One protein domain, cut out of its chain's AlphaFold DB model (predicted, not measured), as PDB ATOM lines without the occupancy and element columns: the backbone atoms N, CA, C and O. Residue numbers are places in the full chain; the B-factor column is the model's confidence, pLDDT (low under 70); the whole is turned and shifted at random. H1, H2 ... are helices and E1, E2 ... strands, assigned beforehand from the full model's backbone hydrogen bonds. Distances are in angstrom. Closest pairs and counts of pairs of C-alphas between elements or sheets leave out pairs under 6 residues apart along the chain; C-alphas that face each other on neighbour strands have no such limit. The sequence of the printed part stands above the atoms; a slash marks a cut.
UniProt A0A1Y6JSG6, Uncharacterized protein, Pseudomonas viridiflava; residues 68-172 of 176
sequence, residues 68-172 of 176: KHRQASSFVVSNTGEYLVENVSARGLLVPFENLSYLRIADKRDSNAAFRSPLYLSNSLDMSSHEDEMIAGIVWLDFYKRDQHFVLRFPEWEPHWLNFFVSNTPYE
ATOM      1  N   LYS A  68      24.980 -18.721 -26.005       89.50
ATOM      2  CA  LYS A  68      24.728 -19.079 -24.597       89.50
ATOM      3  C   LYS A  68      25.946 -18.922 -23.684       89.50
ATOM      4  O   LYS A  68      25.790 -18.528 -22.530       89.50
ATOM      5  N   HIS A  69      27.130 -19.256 -24.196       89.62
ATOM      6  CA  HIS A  69      28.393 -19.252 -23.445       89.62
ATOM      7  C   HIS A  69      29.213 -17.982 -23.660       89.62
ATOM      8  O   HIS A  69      30.387 -17.919 -23.296       89.62
ATOM      9  N   ARG A  70      28.615 -16.964 -24.276       90.00
ATOM     10  CA  ARG A  70      29.292 -15.703 -24.511       90.00
ATOM     11  C   ARG A  70      29.606 -14.995 -23.190       90.00
ATOM     12  O   ARG A  70      28.872 -15.114 -22.202       90.00
ATOM     13  N   GLN A  71      30.717 -14.267 -23.190       89.75
ATOM     14  CA  GLN A  71      31.095 -13.386 -22.090       89.75
ATOM     15  C   GLN A  71      30.173 -12.166 -22.015       89.75
ATOM     16  O   GLN A  71      29.637 -11.712 -23.028       89.75
ATOM     17  N   ALA A  72      30.001 -11.645 -20.805       90.12
ATOM     18  CA  ALA A  72      29.242 -10.429 -20.574       90.12
ATOM     19  C   ALA A  72      29.897  -9.232 -21.273       90.12
ATOM     20  O   ALA A  72      31.116  -9.078 -21.263       90.12
ATOM     21  N   SER A  73      29.076  -8.386 -21.885       86.94
ATOM     22  CA  SER A  73      29.491  -7.095 -22.439       86.94
ATOM     23  C   SER A  73      29.647  -6.050 -21.334       86.94
ATOM     24  O   SER A  73      30.566  -5.238 -21.376       86.94
ATOM     25  N   SER A  74      28.783  -6.107 -20.324       85.75
ATOM     26  CA  SER A  74      28.898  -5.340 -19.087       85.75
ATOM     27  C   SER A  74      28.373  -6.173 -17.926       85.75
ATOM     28  O   SER A  74      27.555  -7.072 -18.117       85.75
ATOM     29  N   PHE A  75      28.843  -5.888 -16.718       89.12
ATOM     30  CA  PHE A  75      28.394  -6.572 -15.514       89.12
ATOM     31  C   PHE A  75      28.285  -5.586 -14.357       89.12
ATOM     32  O   PHE A  75      29.015  -4.597 -14.297       89.12
ATOM     33  N   VAL A  76      27.384  -5.884 -13.434       88.06
ATOM     34  CA  VAL A  76      27.229  -5.180 -12.169       88.06
ATOM     35  C   VAL A  76      27.027  -6.213 -11.070       88.06
ATOM     36  O   VAL A  76      26.393  -7.254 -11.258       88.06
ATOM     37  N   VAL A  77      27.648  -5.967  -9.924       87.31
ATOM     38  CA  VAL A  77      27.455  -6.801  -8.742       87.31
ATOM     39  C   VAL A  77      26.294  -6.205  -7.961       87.31
ATOM     40  O   VAL A  77      26.287  -5.007  -7.703       87.31
ATOM     41  N   SER A  78      25.327  -7.048  -7.614       83.00
ATOM     42  CA  SER A  78      24.185  -6.673  -6.777       83.00
ATOM     43  C   SER A  78      24.625  -6.110  -5.414       83.00
ATOM     44  O   SER A  78      25.749  -6.363  -4.970       83.00
ATOM     45  N   ASN A  79      23.761  -5.347  -4.740       84.06
ATOM     46  CA  ASN A  79      24.104  -4.628  -3.506       84.06
ATOM     47  C   ASN A  79      24.553  -5.557  -2.368       84.06
ATOM     48  O   ASN A  79      25.465  -5.212  -1.617       84.06
ATOM     49  N   THR A  80      23.941  -6.734  -2.240       84.12
ATOM     50  CA  THR A  80      24.335  -7.764  -1.261       84.12
ATOM     51  C   THR A  80      25.598  -8.513  -1.686       84.12
ATOM     52  O   THR A  80      26.255  -9.163  -0.874       84.12
ATOM     53  N   GLY A  81      25.957  -8.426  -2.968       84.75
ATOM     54  CA  GLY A  81      27.080  -9.127  -3.566       84.75
ATOM     55  C   GLY A  81      26.782 -10.567  -3.975       84.75
ATOM     56  O   GLY A  81      27.673 -11.197  -4.551       84.75
ATOM     57  N   GLU A  82      25.571 -11.069  -3.723       87.88
ATOM     58  CA  GLU A  82      25.171 -12.468  -3.931       87.88
ATOM     59  C   GLU A  82      24.908 -12.795  -5.397       87.88
ATOM     60  O   GLU A  82      25.221 -13.891  -5.853       87.88
ATOM     61  N   TYR A  83      24.419 -11.817  -6.154       89.69
ATOM     62  CA  TYR A  83      24.154 -11.953  -7.579       89.69
ATOM     63  C   TYR A  83      25.150 -11.146  -8.408       89.69
ATOM     64  O   TYR A  83      25.504 -10.006  -8.074       89.69
ATOM     65  N   LEU A  84      25.592 -11.746  -9.510       91.88
ATOM     66  CA  LEU A  84      26.280 -11.067 -10.597       91.88
ATOM     67  C   LEU A  84      25.284 -10.875 -11.739       91.88
ATOM     68  O   LEU A  84      24.795 -11.849 -12.311       91.88
ATOM     69  N   VAL A  85      24.983  -9.619 -12.052       92.25
ATOM     70  CA  VAL A  85      24.050  -9.251 -13.111       92.25
ATOM     71  C   VAL A  85      24.853  -8.862 -14.343       92.25
ATOM     72  O   VAL A  85      25.604  -7.888 -14.345       92.25
ATOM     73  N   GLU A  86      24.727  -9.653 -15.396       93.19
ATOM     74  CA  GLU A  86      25.506  -9.535 -16.619       93.19
ATOM     75  C   GLU A  86      24.603  -9.185 -17.794       93.19
ATOM     76  O   GLU A  86      23.590  -9.835 -18.035       93.19
ATOM     77  N   ASN A  87      25.007  -8.205 -18.589       92.94
ATOM     78  CA  ASN A  87      24.411  -7.952 -19.888       92.94
ATOM     79  C   ASN A  87      25.232  -8.666 -20.961       92.94
ATOM     80  O   ASN A  87      26.437  -8.427 -21.088       92.94
ATOM     81  N   VAL A  88      24.599  -9.539 -21.740       93.94
ATOM     82  CA  VAL A  88      25.269 -10.330 -22.772       93.94
ATOM     83  C   VAL A  88      24.717  -9.968 -24.146       93.94
ATOM     84  O   VAL A  88      23.561 -10.251 -24.461       93.94
ATOM     85  N   SER A  89      25.573  -9.396 -25.001       93.12
ATOM     86  CA  SER A  89      25.198  -9.074 -26.379       93.12
ATOM     87  C   SER A  89      24.886 -10.322 -27.195       93.12
ATOM     88  O   SER A  89      25.723 -11.223 -27.331       93.12
ATOM     89  N   ALA A  90      23.720 -10.323 -27.839       92.94
ATOM     90  CA  ALA A  90      23.283 -11.399 -28.714       92.94
ATOM     91  C   ALA A  90      23.832 -11.309 -30.146       92.94
ATOM     92  O   ALA A  90      23.608 -12.214 -30.951       92.94
ATOM     93  N   ARG A  91      24.603 -10.257 -30.458       90.94
ATOM     94  CA  ARG A  91      25.104  -9.982 -31.809       90.94
ATOM     95  C   ARG A  91      25.956 -11.124 -32.356       90.94
ATOM     96  O   ARG A  91      27.047 -11.391 -31.860       90.94
ATOM     97  N   GLY A  92      25.545 -11.780 -33.423       88.94
ATOM     98  CA  GLY A  92      26.281 -12.923 -33.959       88.94
ATOM     99  C   GLY A  92      25.767 -13.342 -35.319       88.94
ATOM    100  O   GLY A  92      25.042 -12.597 -35.963       88.94
ATOM    101  N   LEU A  93      26.111 -14.555 -35.749       90.88
ATOM    102  CA  LEU A  93      25.690 -15.052 -37.061       90.88
ATOM    103  C   LEU A  93      24.158 -15.093 -37.218       90.88
ATOM    104  O   LEU A  93      23.653 -14.826 -38.301       90.88
ATOM    105  N   LEU A  94      23.431 -15.396 -36.137       89.62
ATOM    106  CA  LEU A  94      21.963 -15.448 -36.125       89.62
ATOM    107  C   LEU A  94      21.301 -14.080 -35.900       89.62
ATOM    108  O   LEU A  94      20.111 -13.946 -36.153       89.62
ATOM    109  N   VAL A  95      22.060 -13.090 -35.417       89.69
ATOM    110  CA  VAL A  95      21.588 -11.728 -35.111       89.69
ATOM    111  C   VAL A  95      22.663 -10.723 -35.563       89.69
ATOM    112  O   VAL A  95      23.408 -10.189 -34.736       89.69
ATOM    113  N   PRO A  96      22.861 -10.535 -36.879       84.81
ATOM    114  CA  PRO A  96      24.008  -9.776 -37.386       84.81
ATOM    115  C   PRO A  96      23.854  -8.254 -37.255       84.81
ATOM    116  O   PRO A  96      24.853  -7.558 -37.035       84.81
ATOM    117  N   PHE A  97      22.624  -7.745 -37.392       83.69
ATOM    118  CA  PHE A  97      22.336  -6.309 -37.524       83.69
ATOM    119  C   PHE A  97      21.535  -5.717 -36.364       83.69
ATOM    120  O   PHE A  97      21.493  -4.498 -36.224       83.69
ATOM    121  N   GLU A  98      20.927  -6.548 -35.524       85.38
ATOM    122  CA  GLU A  98      20.121  -6.075 -34.403       85.38
ATOM    123  C   GLU A  98      20.989  -5.903 -33.156       85.38
ATOM    124  O   GLU A  98      21.885  -6.703 -32.871       85.38
ATOM    125  N   ASN A  99      20.712  -4.852 -32.388       89.25
ATOM    126  CA  ASN A  99      21.410  -4.571 -31.140       89.25
ATOM    127  C   ASN A  99      20.704  -5.247 -29.957       89.25
ATOM    128  O   ASN A  99      20.332  -4.587 -28.987       89.25
ATOM    129  N   LEU A 100      20.480  -6.556 -30.055       92.75
ATOM    130  CA  LEU A 100      19.830  -7.327 -29.000       92.75
ATOM    131  C   LEU A 100      20.832  -7.785 -27.942       92.75
ATOM    132  O   LEU A 100      21.961  -8.169 -28.259       92.75
ATOM    133  N   SER A 101      20.377  -7.811 -26.697       93.44
ATOM    134  CA  SER A 101      21.069  -8.428 -25.571       93.44
ATOM    135  C   SER A 101      20.081  -9.172 -24.684       93.44
ATOM    136  O   SER A 101      18.870  -9.024 -24.826       93.44
ATOM    137  N   TYR A 102      20.595  -9.996 -23.783       94.06
ATOM    138  CA  TYR A 102      19.822 -10.585 -22.697       94.06
ATOM    139  C   TYR A 102      20.562 -10.387 -21.379       94.06
ATOM    140  O   TYR A 102      21.790 -10.266 -21.343       94.06
ATOM    141  N   LEU A 103      19.806 -10.381 -20.287       93.81
ATOM    142  CA  LEU A 103      20.345 -10.334 -18.943       93.81
ATOM    143  C   LEU A 103      20.647 -11.759 -18.495       93.81
ATOM    144  O   LEU A 103      19.806 -12.650 -18.635       93.81
ATOM    145  N   ARG A 104      21.841 -11.976 -17.957       95.12
ATOM    146  CA  ARG A 104      22.230 -13.206 -17.280       95.12
ATOM    147  C   ARG A 104      22.494 -12.891 -15.818       95.12
ATOM    148  O   ARG A 104      23.390 -12.120 -15.505       95.12
ATOM    149  N   ILE A 105      21.719 -13.496 -14.931       92.88
ATOM    150  CA  ILE A 105      21.933 -13.406 -13.491       92.88
ATOM    151  C   ILE A 105      22.597 -14.701 -13.052       92.88
ATOM    152  O   ILE A 105      22.005 -15.773 -13.173       92.88
ATOM    153  N   ALA A 106      23.836 -14.594 -12.584       92.19
ATOM    154  CA  ALA A 106      24.563 -15.699 -11.982       92.19
ATOM    155  C   ALA A 106      24.502 -15.568 -10.459       92.19
ATOM    156  O   ALA A 106      24.869 -14.528  -9.903       92.19
ATOM    157  N   ASP A 107      24.041 -16.622  -9.793       89.75
ATOM    158  CA  ASP A 107      24.117 -16.722  -8.339       89.75
ATOM    159  C   ASP A 107      25.563 -17.062  -7.942       89.75
ATOM    160  O   ASP A 107      26.157 -18.020  -8.436       89.75
ATOM    161  N   LYS A 108      26.182 -16.263  -7.069       87.12
ATOM    162  CA  LYS A 108      27.548 -16.539  -6.605       87.12
ATOM    163  C   LYS A 108      27.606 -17.656  -5.569       87.12
ATOM    164  O   LYS A 108      28.682 -18.209  -5.352       87.12
ATOM    165  N   ARG A 109      26.487 -17.971  -4.912       85.81
ATOM    166  CA  ARG A 109      26.385 -19.074  -3.947       85.81
ATOM    167  C   ARG A 109      26.270 -20.414  -4.666       85.81
ATOM    168  O   ARG A 109      26.839 -21.396  -4.195       85.81
ATOM    169  N   ASP A 110      25.590 -20.433  -5.810       85.31
ATOM    170  CA  ASP A 110      25.505 -21.585  -6.709       85.31
ATOM    171  C   ASP A 110      25.982 -21.209  -8.114       85.31
ATOM    172  O   ASP A 110      25.219 -20.747  -8.960       85.31
ATOM    173  N   SER A 111      27.262 -21.470  -8.384       72.88
ATOM    174  CA  SER A 111      27.894 -21.147  -9.665       72.88
ATOM    175  C   SER A 111      27.296 -21.880 -10.872       72.88
ATOM    176  O   SER A 111      27.593 -21.503 -12.008       72.88
ATOM    177  N   ASN A 112      26.456 -22.902 -10.664       77.50
ATOM    178  CA  ASN A 112      25.734 -23.577 -11.742       77.50
ATOM    179  C   ASN A 112      24.376 -22.927 -12.056       77.50
ATOM    180  O   ASN A 112      23.786 -23.229 -13.098       77.50
ATOM    181  N   ALA A 113      23.879 -22.030 -11.201       85.12
ATOM    182  CA  ALA A 113      22.609 -21.346 -11.388       85.12
ATOM    183  C   ALA A 113      22.804 -20.039 -12.178       85.12
ATOM    184  O   ALA A 113      23.163 -18.993 -11.637       85.12
ATOM    185  N   ALA A 114      22.550 -20.108 -13.489       91.81
ATOM    186  CA  ALA A 114      22.512 -18.948 -14.377       91.81
ATOM    187  C   ALA A 114      21.122 -18.783 -15.013       91.81
ATOM    188  O   ALA A 114      20.685 -19.601 -15.836       91.81
ATOM    189  N   PHE A 115      20.452 -17.689 -14.661       94.50
ATOM    190  CA  PHE A 115      19.129 -17.311 -15.157       94.50
ATOM    191  C   PHE A 115      19.277 -16.344 -16.323       94.50
ATOM    192  O   PHE A 115      20.057 -15.398 -16.236       94.50
ATOM    193  N   ARG A 116      18.568 -16.579 -17.429       95.19
ATOM    194  CA  ARG A 116      18.637 -15.747 -18.636       95.19
ATOM    195  C   ARG A 116      17.266 -15.204 -18.973       95.19
ATOM    196  O   ARG A 116      16.324 -15.976 -19.146       95.19
ATOM    197  N   SER A 117      17.199 -13.887 -19.110       94.81
ATOM    198  CA  SER A 117      16.004 -13.183 -19.554       94.81
ATOM    199  C   SER A 117      15.722 -13.457 -21.042       94.81
ATOM    200  O   SER A 117      16.610 -13.907 -21.779       94.81
ATOM    201  N   PRO A 118      14.513 -13.137 -21.536       95.19
ATOM    202  CA  PRO A 118      14.319 -12.907 -22.964       95.19
ATOM    203  C   PRO A 118      15.208 -11.760 -23.468       95.19
ATOM    204  O   PRO A 118      15.718 -10.942 -22.695       95.19
ATOM    205  N   LEU A 119      15.390 -11.722 -24.785       94.19
ATOM    206  CA  LEU A 119      16.125 -10.683 -25.488       94.19
ATOM    207  C   LEU A 119      15.387  -9.346 -25.406       94.19
ATOM    208  O   LEU A 119      14.158  -9.302 -25.447       94.19
ATOM    209  N   TYR A 120      16.161  -8.271 -25.334       91.62
ATOM    210  CA  TYR A 120      15.716  -6.884 -25.358       91.62
ATOM    211  C   TYR A 120      16.703  -6.030 -26.167       91.62
ATOM    212  O   TYR A 120      17.829  -6.450 -26.460       91.62
ATOM    213  N   LEU A 121      16.289  -4.819 -26.531       89.75
ATOM    214  CA  LEU A 121      17.127  -3.859 -27.243       89.75
ATOM    215  C   LEU A 121      18.150  -3.204 -26.296       89.75
ATOM    216  O   LEU A 121      17.800  -2.612 -25.279       89.75
ATOM    217  N   SER A 122      19.436  -3.296 -26.635       84.69
ATOM    218  CA  SER A 122      20.543  -2.888 -25.747       84.69
ATOM    219  C   SER A 122      20.707  -1.374 -25.603       84.69
ATOM    220  O   SER A 122      21.376  -0.914 -24.685       84.69
ATOM    221  N   ASN A 123      20.160  -0.591 -26.533       75.88
ATOM    222  CA  ASN A 123      20.199   0.876 -26.509       75.88
ATOM    223  C   ASN A 123      19.330   1.481 -25.395       75.88
ATOM    224  O   ASN A 123      19.578   2.617 -25.009       75.88
ATOM    225  N   SER A 124      18.362   0.728 -24.873       65.31
ATOM    226  CA  SER A 124      17.461   1.165 -23.799       65.31
ATOM    227  C   SER A 124      17.930   0.721 -22.407       65.31
ATOM    228  O   SER A 124      17.172   0.805 -21.445       65.31
ATOM    229  N   LEU A 125      19.158   0.203 -22.300       74.19
ATOM    230  CA  LEU A 125      19.644  -0.447 -21.090       74.19
ATOM    231  C   LEU A 125      20.324   0.531 -20.130       74.19
ATOM    232  O   LEU A 125      21.414   1.032 -20.412       74.19
ATOM    233  N   ASP A 126      19.728   0.712 -18.955       83.06
ATOM    234  CA  ASP A 126      20.402   1.276 -17.788       83.06
ATOM    235  C   ASP A 126      20.808   0.128 -16.851       83.06
ATOM    236  O   ASP A 126      19.964  -0.577 -16.303       83.06
ATOM    237  N   MET A 127      22.120  -0.080 -16.705       84.56
ATOM    238  CA  MET A 127      22.716  -1.141 -15.881       84.56
ATOM    239  C   MET A 127      22.783  -0.787 -14.390       84.56
ATOM    240  O   MET A 127      23.396  -1.527 -13.618       84.56
ATOM    241  N   SER A 128      22.191   0.335 -13.977       83.31
ATOM    242  CA  SER A 128      21.975   0.666 -12.570       83.31
ATOM    243  C   SER A 128      21.250  -0.490 -11.887       83.31
ATOM    244  O   SER A 128      20.082  -0.759 -12.171       83.31
ATOM    245  N   SER A 129      21.965  -1.210 -11.023       84.12
ATOM    246  CA  SER A 129      21.409  -2.360 -10.325       84.12
ATOM    247  C   SER A 129      20.535  -1.927  -9.165       84.12
ATOM    248  O   SER A 129      20.917  -1.046  -8.391       84.12
ATOM    249  N   HIS A 130      19.434  -2.636  -8.966       84.88
ATOM    250  CA  HIS A 130      18.657  -2.575  -7.738       84.88
ATOM    251  C   HIS A 130      18.481  -3.974  -7.169       84.88
ATOM    252  O   HIS A 130      18.438  -4.980  -7.882       84.88
ATOM    253  N   GLU A 131      18.428  -4.033  -5.849       86.38
ATOM    254  CA  GLU A 131      18.240  -5.276  -5.130       86.38
ATOM    255  C   GLU A 131      17.531  -5.000  -3.808       86.38
ATOM    256  O   GLU A 131      17.908  -4.085  -3.073       86.38
ATOM    257  N   ASP A 132      16.538  -5.826  -3.505       87.12
ATOM    258  CA  ASP A 132      15.869  -5.900  -2.212       87.12
ATOM    259  C   ASP A 132      15.733  -7.369  -1.765       87.12
ATOM    260  O   ASP A 132      16.385  -8.268  -2.307       87.12
ATOM    261  N   GLU A 133      14.932  -7.644  -0.736       84.94
ATOM    262  CA  GLU A 133      14.736  -9.007  -0.225       84.94
ATOM    263  C   GLU A 133      14.095  -9.960  -1.252       84.94
ATOM    264  O   GLU A 133      14.340 -11.167  -1.205       84.94
ATOM    265  N   MET A 134      13.298  -9.444  -2.190       87.38
ATOM    266  CA  MET A 134      12.524 -10.230  -3.153       87.38
ATOM    267  C   MET A 134      13.100 -10.191  -4.569       87.38
ATOM    268  O   MET A 134      12.952 -11.169  -5.305       87.38
ATOM    269  N   ILE A 135      13.751  -9.095  -4.953       90.12
ATOM    270  CA  ILE A 135      14.121  -8.772  -6.330       90.12
ATOM    271  C   ILE A 135      15.624  -8.505  -6.426       90.12
ATOM    272  O   ILE A 135      16.233  -7.907  -5.540       90.12
ATOM    273  N   ALA A 136      16.235  -8.948  -7.520       89.00
ATOM    274  CA  ALA A 136      17.534  -8.472  -7.989       89.00
ATOM    275  C   ALA A 136      17.412  -8.106  -9.469       89.00
ATOM    276  O   ALA A 136      16.697  -8.777 -10.205       89.00
ATOM    277  N   GLY A 137      18.097  -7.075  -9.943       87.81
ATOM    278  CA  GLY A 137      17.978  -6.714 -11.349       87.81
ATOM    279  C   GLY A 137      18.636  -5.400 -11.703       87.81
ATOM    280  O   GLY A 137      19.547  -4.932 -11.018       87.81
ATOM    281  N   ILE A 138      18.171  -4.844 -12.809       87.38
ATOM    282  CA  ILE A 138      18.540  -3.526 -13.319       87.38
ATOM    283  C   ILE A 138      17.265  -2.791 -13.705       87.38
ATOM    284  O   ILE A 138      16.204  -3.405 -13.827       87.38
ATOM    285  N   VAL A 139      17.368  -1.495 -13.974       84.38
ATOM    286  CA  VAL A 139      16.219  -0.695 -14.403       84.38
ATOM    287  C   VAL A 139      15.472  -1.393 -15.553       84.38
ATOM    288  O   VAL A 139      16.075  -1.789 -16.551       84.38
ATOM    289  N   TRP A 140      14.152  -1.544 -15.384       86.19
ATOM    290  CA  TRP A 140      13.205  -2.196 -16.310       86.19
ATOM    291  C   TRP A 140      13.226  -3.732 -16.369       86.19
ATOM    292  O   TRP A 140      12.379  -4.314 -17.055       86.19
ATOM    293  N   LEU A 141      14.130  -4.393 -15.642       90.62
ATOM    294  CA  LEU A 141      14.264  -5.850 -15.589       90.62
ATOM    295  C   LEU A 141      14.416  -6.329 -14.148       90.62
ATOM    296  O   LEU A 141      15.494  -6.252 -13.555       90.62
ATOM    297  N   ASP A 142      13.348  -6.925 -13.638       93.00
ATOM    298  CA  ASP A 142      13.305  -7.449 -12.282       93.00
ATOM    299  C   ASP A 142      13.387  -8.966 -12.310       93.00
ATOM    300  O   ASP A 142      12.645  -9.621 -13.038       93.00
ATOM    301  N   PHE A 143      14.276  -9.540 -11.506       94.38
ATOM    302  CA  PHE A 143      14.323 -10.972 -11.260       94.38
ATOM    303  C   PHE A 143      13.856 -11.267  -9.842       94.38
ATOM    304  O   PHE A 143      14.504 -10.892  -8.863       94.38
ATOM    305  N   TYR A 144      12.732 -11.967  -9.739       93.31
ATOM    306  CA  TYR A 144      12.172 -12.387  -8.463       93.31
ATOM    307  C   TYR A 144      12.924 -13.613  -7.949       93.31
ATOM    308  O   TYR A 144      12.836 -14.701  -8.519       93.31
ATOM    309  N   LYS A 145      13.638 -13.449  -6.834       90.81
ATOM    310  CA  LYS A 145      14.538 -14.458  -6.254       90.81
ATOM    311  C   LYS A 145      13.810 -15.739  -5.840       90.81
ATOM    312  O   LYS A 145      14.353 -16.830  -5.988       90.81
ATOM    313  N   ARG A 146      12.586 -15.602  -5.311       88.88
ATOM    314  CA  ARG A 146      11.790 -16.713  -4.757       88.88
ATOM    315  C   ARG A 146      11.278 -17.660  -5.838       88.88
ATOM    316  O   ARG A 146      11.445 -18.869  -5.717       88.88
ATOM    317  N   ASP A 147      10.677 -17.092  -6.877       89.94
ATOM    318  CA  ASP A 147       9.982 -17.852  -7.920       89.94
ATOM    319  C   ASP A 147      10.813 -17.961  -9.209       89.94
ATOM    320  O   ASP A 147      10.371 -18.566 -10.181       89.94
ATOM    321  N   GLN A 148      12.020 -17.381  -9.209       92.44
ATOM    322  CA  GLN A 148      13.003 -17.426 -10.292       92.44
ATOM    323  C   GLN A 148      12.391 -17.068 -11.651       92.44
ATOM    324  O   GLN A 148      12.491 -17.834 -12.608       92.44
ATOM    325  N   HIS A 149      11.749 -15.904 -11.736       94.94
ATOM    326  CA  HIS A 149      11.163 -15.392 -12.974       94.94
ATOM    327  C   HIS A 149      11.566 -13.939 -13.220       94.94
ATOM    328  O   HIS A 149      11.907 -13.207 -12.287       94.94
ATOM    329  N   PHE A 150      11.529 -13.534 -14.488       95.25
ATOM    330  CA  PHE A 150      11.783 -12.160 -14.904       95.25
ATOM    331  C   PHE A 150      10.486 -11.385 -15.115       95.25
ATOM    332  O   PHE A 150       9.529 -11.904 -15.680       95.25
ATOM    333  N   VAL A 151      10.492 -10.110 -14.755       94.25
ATOM    334  CA  VAL A 151       9.467  -9.147 -15.148       94.25
ATOM    335  C   VAL A 151      10.134  -8.055 -15.964       94.25
ATOM    336  O   VAL A 151      11.056  -7.383 -15.500       94.25
ATOM    337  N   LEU A 152       9.669  -7.901 -17.199       92.25
ATOM    338  CA  LEU A 152      10.117  -6.880 -18.129       92.25
ATOM    339  C   LEU A 152       9.112  -5.739 -18.119       92.25
ATOM    340  O   LEU A 152       7.924  -5.954 -18.340       92.25
ATOM    341  N   ARG A 153       9.607  -4.522 -17.907       88.81
ATOM    342  CA  ARG A 153       8.802  -3.293 -17.891       88.81
ATOM    343  C   ARG A 153       9.141  -2.371 -19.064       88.81
ATOM    344  O   ARG A 153       8.988  -1.162 -18.967       88.81
ATOM    345  N   PHE A 154       9.683  -2.930 -20.143       84.88
ATOM    346  CA  PHE A 154      10.050  -2.182 -21.342       84.88
ATOM    347  C   PHE A 154       8.796  -1.905 -22.188       84.88
ATOM    348  O   PHE A 154       8.228  -2.865 -22.712       84.88
ATOM    349  N   PRO A 155       8.388  -0.636 -22.378       78.94
ATOM    350  CA  PRO A 155       7.166  -0.312 -23.123       78.94
ATOM    351  C   PRO A 155       7.225  -0.750 -24.593       78.94
ATOM    352  O   PRO A 155       6.234  -1.199 -25.155       78.94
ATOM    353  N   GLU A 156       8.403  -0.658 -25.209       83.44
ATOM    354  CA  GLU A 156       8.643  -1.001 -26.618       83.44
ATOM    355  C   GLU A 156       9.236  -2.410 -26.782       83.44
ATOM    356  O   GLU A 156       9.986  -2.683 -27.721       83.44
ATOM    357  N   TRP A 157       8.985  -3.314 -25.831       89.69
ATOM    358  CA  TRP A 157       9.501  -4.672 -25.949       89.69
ATOM    359  C   TRP A 157       8.764  -5.451 -27.035       89.69
ATOM    360  O   TRP A 157       7.544  -5.607 -26.992       89.69
ATOM    361  N   GLU A 158       9.530  -6.024 -27.960       89.19
ATOM    362  CA  GLU A 158       9.009  -6.920 -28.985       89.19
ATOM    363  C   GLU A 158       9.554  -8.346 -28.799       89.19
ATOM    364  O   GLU A 158      10.755  -8.541 -28.561       89.19
ATOM    365  N   PRO A 159       8.700  -9.378 -28.929       90.88
ATOM    366  CA  PRO A 159       9.141 -10.757 -28.816       90.88
ATOM    367  C   PRO A 159      10.057 -11.130 -29.981       90.88
ATOM    368  O   PRO A 159       9.676 -11.065 -31.148       90.88
ATOM    369  N   HIS A 160      11.249 -11.630 -29.659       93.00
ATOM    370  CA  HIS A 160      12.190 -12.142 -30.650       93.00
ATOM    371  C   HIS A 160      12.210 -13.679 -30.648       93.00
ATOM    372  O   HIS A 160      12.306 -14.313 -29.596       93.00
ATOM    373  N   TRP A 161      12.173 -14.312 -31.827       93.88
ATOM    374  CA  TRP A 161      12.104 -15.780 -31.964       93.88
ATOM    375  C   TRP A 161      13.266 -16.509 -31.270       93.88
ATOM    376  O   TRP A 161      13.125 -17.623 -30.774       93.88
ATOM    377  N   LEU A 162      14.434 -15.877 -31.180       94.75
ATOM    378  CA  LEU A 162      15.606 -16.475 -30.541       94.75
ATOM    379  C   LEU A 162      15.440 -16.648 -29.016       94.75
ATOM    380  O   LEU A 162      16.202 -17.399 -28.399       94.75
ATOM    381  N   ASN A 163      14.404 -16.043 -28.419       94.50
ATOM    382  CA  ASN A 163      14.027 -16.245 -27.020       94.50
ATOM    383  C   ASN A 163      13.770 -17.720 -26.692       94.50
ATOM    384  O   ASN A 163      14.124 -18.140 -25.595       94.50
ATOM    385  N   PHE A 164      13.276 -18.524 -27.646       93.75
ATOM    386  CA  PHE A 164      13.095 -19.974 -27.470       93.75
ATOM    387  C   PHE A 164      14.391 -20.716 -27.121       93.75
ATOM    388  O   PHE A 164      14.355 -21.791 -26.526       93.75
ATOM    389  N   PHE A 165      15.541 -20.167 -27.513       93.81
ATOM    390  CA  PHE A 165      16.837 -20.792 -27.284       93.81
ATOM    391  C   PHE A 165      17.623 -20.110 -26.173       93.81
ATOM    392  O   PHE A 165      18.333 -20.801 -25.444       93.81
ATOM    393  N   VAL A 166      17.555 -18.780 -26.081       93.19
ATOM    394  CA  VAL A 166      18.382 -17.974 -25.170       93.19
ATOM    395  C   VAL A 166      17.782 -17.899 -23.776       93.19
ATOM    396  O   VAL A 166      18.510 -18.125 -22.806       93.19
ATOM    397  N   SER A 167      16.480 -17.620 -23.681       94.62
ATOM    398  CA  SER A 167      15.797 -17.544 -22.395       94.62
ATOM    399  C   SER A 167      15.655 -18.947 -21.812       94.62
ATOM    400  O   SER A 167      15.251 -19.883 -22.502       94.62
ATOM    401  N   ASN A 168      16.021 -19.108 -20.544       95.25
ATOM    402  CA  ASN A 168      15.816 -20.349 -19.790       95.25
ATOM    403  C   ASN A 168      15.018 -20.121 -18.508       95.25
ATOM    404  O   ASN A 168      14.996 -20.993 -17.642       95.25
ATOM    405  N   THR A 169      14.401 -18.952 -18.378       94.94
ATOM    406  CA  THR A 169      13.729 -18.516 -17.164       94.94
ATOM    407  C   THR A 169      12.346 -17.988 -17.544       94.94
ATOM    408  O   THR A 169      12.243 -17.257 -18.537       94.94
ATOM    409  N   PRO A 170      11.276 -18.366 -16.817       95.19
ATOM    410  CA  PRO A 170       9.950 -17.798 -17.030       95.19
ATOM    411  C   PRO A 170       9.999 -16.272 -16.992       95.19
ATOM    412  O   PRO A 170      10.794 -15.694 -16.244       95.19
ATOM    413  N   TYR A 171       9.175 -15.622 -17.807       94.31
ATOM    414  CA  TYR A 171       9.123 -14.172 -17.836       94.31
ATOM    415  C   TYR A 171       7.725 -13.645 -18.119       94.31
ATOM    416  O   TYR A 171       6.942 -14.271 -18.834       94.31
ATOM    417  N   GLU A 172       7.466 -12.460 -17.589       94.00
ATOM    418  CA  GLU A 172       6.275 -11.669 -17.840       94.00
ATOM    419  C   GLU A 172       6.683 -10.323 -18.431       94.00
ATOM    420  O   GLU A 172       7.743  -9.779 -18.116       94.00
TER     421      GLU A 172
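This is residues 68 to 172 of the 176 residues of an uncharacterized protein of Pseudomonas viridiflava (UniProt A0A1Y6JSG6). Amid little regular structure, two four-stranded sheets, E1 E2 E3 E4 and E5 E6 E7 E8, lie face to face as a sandwich, and short H1 grazes the first. Each is a meander, each strand the antiparallel neighbour of the one before. The printed part has 105 residues, 41 in named elements, eight strands then one helix, mostly strand. It is compact, radius of gyration of the C-alphas 12.7 A, spanning 37 by 28 by 22 A.

Find C-alpha 74 at (28.898, -5.340, -19.087), where E1, residues 74 to 77, begins; E2, 83 to 89, E3, 100 to 107 and 23.1 A long, and E4, 114 to 116, follow. Next come E5, 129 to 131, E6, 135 to 138, E7, 141 to 144, E8, 149 to 152, and H1, 163 to 166, ending at C-alpha 166 (18.382, -17.974, -25.170).

Look at hairpin E2 and E3: N 86 and O 104 are within hydrogen-bond range, 2.8 A. Between the sheets, the closest C-alphas of E2 and E6 are those of Val 85 and Gly 137, 6.8 A apart, and those of E1 and E5 are Val 76 and Ser 129, 6.7 A apart.

The printed part has no cut; the link E4 to E5 is long. Residue 124 is under pLDDT 70.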